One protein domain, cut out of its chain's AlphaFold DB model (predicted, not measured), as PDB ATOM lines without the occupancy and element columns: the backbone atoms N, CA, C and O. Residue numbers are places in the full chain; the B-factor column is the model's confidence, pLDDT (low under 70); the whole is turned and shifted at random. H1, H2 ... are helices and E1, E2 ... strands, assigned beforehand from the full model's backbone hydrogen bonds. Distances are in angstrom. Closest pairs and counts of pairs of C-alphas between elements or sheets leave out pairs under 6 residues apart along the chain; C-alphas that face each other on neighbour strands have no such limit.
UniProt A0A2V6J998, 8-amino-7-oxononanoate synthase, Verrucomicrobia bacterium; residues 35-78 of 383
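AT A GLANCE: This is residues 35 to 78 of the 383 residues of the protein "8-amino-7-oxononanoate synthase" of Verrucomicrobia bacterium (UniProt A0A2V6J998). A two-stranded hairpin, E1 and E2, makes one end of a rod, and two short helices lead away from it end to end as an arm, whose far part, residues 35 to 46 with H1, sticks out free. The 44 printed residues run H1, H2, E1, E2; the sheet, E1 - E2, is antiparallel and the class mixed. The whole is loose, with a radius of gyration of the C-alphas of 13.2 A, spanning 38 by 19 by 12 A.

IN THESE COORDINATES: E1 is residues 63 to 68, 14.9 A; E2, residues 71 to 76, 16.1 A, ends at C-alpha 76 (-27.052, 99.105, 219.435). H2 is residues 46 to 52, 10.2 A. H1, residues 36 to 44, 12.2 A, begins at C-alpha 36 (-12.266, 65.776, 222.160).

HOW THE PARTS SIT: E1 and E2 form a hairpin, antiparallel at 145 degrees; N 73 and O 66 are within hydrogen-bond range at 2.8 A. H2 is apart from E2. H1 and H2 are close but not clearly touching, the closest C-alphas, of Arg 42 and Ala 49, 7.5 A apart, and about perpendicular at 79 degrees. H1 is apart from both strands. Every O i to N i+4 pair is within hydrogen-bond range in H1, 2 of 3 in H2.

THE WHOLE: The C-alphas farthest apart, of Leu 36 and Arg 63, are 38.7 A apart. The printed part has no cut and no long link. Residues 47 to 52 have pLDDT under 70.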
ATOM      1  N   PRO A  35     -15.365  66.087 225.828       87.88
ATOM      2  CA  PRO A  35     -15.160  65.272 224.637       87.88
ATOM      3  C   PRO A  35     -14.220  65.964 223.644       87.88
ATOM      4  O   PRO A  35     -14.359  67.159 223.359       87.88
ATOM      5  N   LEU A  36     -13.260  65.217 223.087       85.88
ATOM      6  CA  LEU A  36     -12.266  65.776 222.160       85.88
ATOM      7  C   LEU A  36     -12.939  66.460 220.960       85.88
ATOM      8  O   LEU A  36     -12.532  67.553 220.574       85.88
ATOM      9  N   ALA A  37     -14.014  65.859 220.444       85.19
ATOM     10  CA  ALA A  37     -14.803  66.411 219.346       85.19
ATOM     11  C   ALA A  37     -15.389  67.798 219.674       85.19
ATOM     12  O   ALA A  37     -15.342  68.693 218.834       85.19
ATOM     13  N   PHE A  38     -15.877  68.014 220.904       86.81
ATOM     14  CA  PHE A  38     -16.359  69.329 221.341       86.81
ATOM     15  C   PHE A  38     -15.226  70.352 221.355       86.81
ATOM     16  O   PHE A  38     -15.381  71.471 220.866       86.81
ATOM     17  N   THR A  39     -14.070  69.962 221.891       87.31
ATOM     18  CA  THR A  39     -12.907  70.847 222.001       87.31
ATOM     19  C   THR A  39     -12.391  71.255 220.622       87.31
ATOM     20  O   THR A  39     -12.160  72.439 220.381       87.31
ATOM     21  N   GLN A  40     -12.275  70.299 219.697       87.12
ATOM     22  CA  GLN A  40     -11.866  70.547 218.313       87.12
ATOM     23  C   GLN A  40     -12.862  71.452 217.586       87.12
ATOM     24  O   GLN A  40     -12.458  72.444 216.984       87.12
ATOM     25  N   TRP A  41     -14.163  71.177 217.710       84.56
ATOM     26  CA  TRP A  41     -15.210  72.009 217.116       84.56
ATOM     27  C   TRP A  41     -15.200  73.445 217.662       84.56
ATOM     28  O   TRP A  41     -15.243  74.403 216.890       84.56
ATOM     29  N   ARG A  42     -15.061  73.619 218.985       83.38
ATOM     30  CA  ARG A  42     -14.957  74.944 219.622       83.38
ATOM     31  C   ARG A  42     -13.723  75.719 219.178       83.38
ATOM     32  O   ARG A  42     -13.814  76.930 219.010       83.38
ATOM     33  N   GLN A  43     -12.586  75.048 219.010       85.00
ATOM     34  CA  GLN A  43     -11.358  75.679 218.521       85.00
ATOM     35  C   GLN A  43     -11.485  76.093 217.055       85.00
ATOM     36  O   GLN A  43     -11.097  77.205 216.701       85.00
ATOM     37  N   ALA A  44     -12.065  75.230 216.219       82.50
ATOM     38  CA  ALA A  44     -12.261  75.506 214.802       82.50
ATOM     39  C   ALA A  44     -13.222  76.689 214.562       82.50
ATOM     40  O   ALA A  44     -12.994  77.468 213.642       82.50
ATOM     41  N   GLY A  45     -14.246  76.854 215.411       75.62
ATOM     42  CA  GLY A  45     -15.220  77.957 215.362       75.62
ATOM     43  C   GLY A  45     -14.968  79.082 216.370       75.62
ATOM     44  O   GLY A  45     -15.912  79.741 216.812       75.62
ATOM     45  N   ALA A  46     -13.724  79.266 216.828       71.69
ATOM     46  CA  ALA A  46     -13.411  80.195 217.917       71.69
ATOM     47  C   ALA A  46     -13.796  81.651 217.595       71.69
ATOM     48  O   ALA A  46     -14.209  82.399 218.486       71.69
ATOM     49  N   TRP A  47     -13.700  82.052 216.326       68.50
ATOM     50  CA  TRP A  47     -14.126  83.379 215.891       68.50
ATOM     51  C   TRP A  47     -15.650  83.529 215.957       68.50
ATOM     52  O   TRP A  47     -16.137  84.479 216.565       68.50
ATOM     53  N   GLU A  48     -16.417  82.575 215.432       67.44
ATOM     54  CA  GLU A  48     -17.880  82.573 215.510       67.44
ATOM     55  C   GLU A  48     -18.348  82.594 216.966       67.44
ATOM     56  O   GLU A  48     -19.224  83.380 217.325       67.44
ATOM     57  N   ALA A  49     -17.721  81.786 217.823       66.50
ATOM     58  CA  ALA A  49     -17.976  81.757 219.259       66.50
ATOM     59  C   ALA A  49     -17.752  83.122 219.926       66.50
ATOM     60  O   ALA A  49     -18.558  83.531 220.762       66.50
ATOM     61  N   SER A  50     -16.708  83.855 219.523       67.81
ATOM     62  CA  SER A  50     -16.401  85.182 220.071       67.81
ATOM     63  C   SER A  50     -17.483  86.235 219.783       67.81
ATOM     64  O   SER A  50     -17.586  87.225 220.503       67.81
ATOM     65  N   ILE A  51     -18.329  86.014 218.770       69.56
ATOM     66  CA  ILE A  51     -19.454  86.901 218.433       69.56
ATOM     67  C   ILE A  51     -20.663  86.653 219.351       69.56
ATOM     68  O   ILE A  51     -21.454  87.569 219.577       69.56
ATOM     69  N   TYR A  52     -20.819  85.438 219.888       68.62
ATOM     70  CA  TYR A  52     -21.930  85.089 220.782       68.62
ATOM     71  C   TYR A  52     -21.715  85.562 222.224       68.62
ATOM     72  O   TYR A  52     -22.691  85.831 222.921       68.62
ATOM     73  N   GLU A  53     -20.461  85.691 222.657       75.88
ATOM     74  CA  GLU A  53     -20.086  86.052 224.030       75.88
ATOM     75  C   GLU A  53     -19.196  87.310 224.062       75.88
ATOM     76  O   GLU A  53     -18.074  87.263 224.574       75.88
ATOM     77  N   PRO A  54     -19.643  88.455 223.503       82.94
ATOM     78  CA  PRO A  54     -18.852  89.670 223.573       82.94
ATOM     79  C   PRO A  54     -18.753  90.140 225.028       82.94
ATOM     80  O   PRO A  54     -19.750  90.218 225.749       82.94
ATOM     81  N   GLU A  55     -17.549  90.515 225.454       88.56
ATOM     82  CA  GLU A  55     -17.353  91.162 226.748       88.56
ATOM     83  C   GLU A  55     -18.043  92.535 226.737       88.56
ATOM     84  O   GLU A  55     -17.753  93.410 225.916       88.56
ATOM     85  N   MET A  56     -18.979  92.718 227.667       89.81
ATOM     86  CA  MET A  56     -19.720  93.962 227.847       89.81
ATOM     87  C   MET A  56     -18.887  94.930 228.693       89.81
ATOM     88  O   MET A  56     -18.555  94.631 229.837       89.81
ATOM     89  N   LEU A  57     -18.578  96.107 228.149       92.56
ATOM     90  CA  LEU A  57     -17.812  97.166 228.826       92.56
ATOM     91  C   LEU A  57     -18.710  98.248 229.445       92.56
ATOM     92  O   LEU A  57     -18.225  99.168 230.101       92.56
ATOM     93  N   ALA A  58     -20.017  98.162 229.210       91.19
ATOM     94  CA  ALA A  58     -21.042  99.002 229.807       91.19
ATOM     95  C   ALA A  58     -22.303  98.167 230.070       91.19
ATOM     96  O   ALA A  58     -22.417  97.028 229.611       91.19
ATOM     97  N   THR A  59     -23.270  98.732 230.792       85.75
ATOM     98  CA  THR A  59     -24.540  98.054 231.075       85.75
ATOM     99  C   THR A  59     -25.256  97.624 229.790       85.75
ATOM    100  O   THR A  59     -25.122  98.256 228.738       85.75
ATOM    101  N   ALA A  60     -26.055  96.560 229.874       80.25
ATOM    102  CA  ALA A  60     -26.854  96.007 228.780       80.25
ATOM    103  C   ALA A  60     -28.088  96.867 228.406       80.25
ATOM    104  O   ALA A  60     -29.206  96.358 228.279       80.25
ATOM    105  N   ASP A  61     -27.875  98.168 228.217       86.06
ATOM    106  CA  ASP A  61     -28.845  99.104 227.651       86.06
ATOM    107  C   ASP A  61     -28.933  98.983 226.131       86.06
ATOM    108  O   ASP A  61     -28.059  98.407 225.477       86.06
ATOM    109  N   ALA A  62     -29.976  99.591 225.560       84.62
ATOM    110  CA  ALA A  62     -30.197  99.655 224.117       84.62
ATOM    111  C   ALA A  62     -29.004 100.231 223.337       84.62
ATOM    112  O   ALA A  62     -28.782  99.878 222.178       84.62
ATOM    113  N   ARG A  63     -28.218 101.107 223.967       89.38
ATOM    114  CA  ARG A  63     -26.904 101.534 223.486       89.38
ATOM    115  C   ARG A  63     -25.878 101.147 224.530       89.38
ATOM    116  O   ARG A  63     -25.998 101.531 225.685       89.38
ATOM    117  N   THR A  64     -24.870 100.403 224.109       91.38
ATOM    118  CA  THR A  64     -23.856  99.875 225.019       91.38
ATOM    119  C   THR A  64     -22.487  99.865 224.352       91.38
ATOM    120  O   THR A  64     -22.339 100.244 223.183       91.38
ATOM    121  N   ILE A  65     -21.475  99.470 225.115       93.19
ATOM    122  CA  ILE A  65     -20.097  99.341 224.668       93.19
ATOM    123  C   ILE A  65     -19.701  97.882 224.853       93.19
ATOM    124  O   ILE A  65     -19.804  97.349 225.953       93.19
ATOM    125  N   ILE A  66     -19.232  97.259 223.779       91.88
ATOM    126  CA  ILE A  66     -18.642  95.920 223.816       91.88
ATOM    127  C   ILE A  66     -17.151  96.000 223.521       91.88
ATOM    128  O   ILE A  66     -16.691  96.913 222.826       91.88
ATOM    129  N   ASN A  67     -16.400  95.026 224.013       89.69
ATOM    130  CA  ASN A  67     -15.068  94.743 223.519       89.69
ATOM    131  C   ASN A  67     -15.194  93.956 222.210       89.69
ATOM    132  O   ASN A  67     -15.697  92.836 222.190       89.69
ATOM    133  N   TYR A  68     -14.750  94.544 221.106       86.69
ATOM    134  CA  TYR A  68     -14.698  93.884 219.808       86.69
ATOM    135  C   TYR A  68     -13.243  93.854 219.347       86.69
ATOM    136  O   TYR A  68     -12.664  94.905 219.056       86.69
ATOM    137  N   GLU A  69     -12.651  92.658 219.318       84.25
ATOM    138  CA  GLU A  69     -11.245  92.432 218.939       84.25
ATOM    139  C   GLU A  69     -10.254  93.276 219.771       84.25
ATOM    140  O   GLU A  69      -9.325  93.895 219.248       84.25
ATOM    141  N   GLY A  70     -10.473  93.350 221.089       86.81
ATOM    142  CA  GLY A  70      -9.610  94.094 222.015       86.81
ATOM    143  C   GLY A  70      -9.822  95.612 221.999       86.81
ATOM    144  O   GLY A  70      -9.003  96.350 222.550       86.81
ATOM    145  N   ARG A  71     -10.877  96.110 221.340       90.00
ATOM    146  CA  ARG A  71     -11.181  97.543 221.250       90.00
ATOM    147  C   ARG A  71     -12.624  97.840 221.660       90.00
ATOM    148  O   ARG A  71     -13.536  97.149 221.206       90.00
ATOM    149  N   PRO A  72     -12.868  98.918 222.426       94.06
ATOM    150  CA  PRO A  72     -14.223  99.326 222.766       94.06
ATOM    151  C   PRO A  72     -14.978  99.785 221.514       94.06
ATOM    152  O   PRO A  72     -14.496 100.618 220.737       94.06
ATOM    153  N   ARG A  73     -16.188  99.263 221.318       92.25
ATOM    154  CA  ARG A  73     -17.100  99.645 220.235       92.25
ATOM    155  C   ARG A  73     -18.473  99.969 220.795       92.25
ATOM    156  O   ARG A  73     -19.079  99.152 221.480       92.25
ATOM    157  N   SER A  74     -18.979 101.153 220.452       93.25
ATOM    158  CA  SER A  74     -20.372 101.509 220.716       93.25
ATOM    159  C   SER A  74     -21.288 100.782 219.734       93.25
ATOM    160  O   SER A  74     -21.070 100.838 218.519       93.25
ATOM    161  N   VAL A  75     -22.304 100.105 220.262       89.25
ATOM    162  CA  VAL A  75     -23.257  99.299 219.493       89.25
ATOM    163  C   VAL A  75     -24.692  99.565 219.940       89.25
ATOM    164  O   VAL A  75     -24.943 100.071 221.036       89.25
ATOM    165  N   ILE A  76     -25.639  99.215 219.070       87.44
ATOM    166  CA  ILE A  76     -27.052  99.105 219.435       87.44
ATOM    167  C   ILE A  76     -27.281  97.663 219.884       87.44
ATOM    168  O   ILE A  76     -27.037  96.734 219.115       87.44
ATOM    169  N   ASN A  77     -27.731  97.483 221.120       84.94
ATOM    170  CA  ASN A  77     -28.001  96.178 221.695       84.94
ATOM    171  C   ASN A  77     -29.443  95.754 221.391       84.94
ATOM    172  O   ASN A  77     -30.390  96.265 221.986       84.94
ATOM    173  N   LEU A  78     -29.598  94.807 220.466       84.50
ATOM    174  CA  LEU A  78     -30.891  94.210 220.108       84.50
ATOM    175  C   LEU A  78     -31.056  92.781 220.653       84.50
ATOM    176  O   LEU A  78     -32.016  92.103 220.297       84.50
TER     177      LEU A  78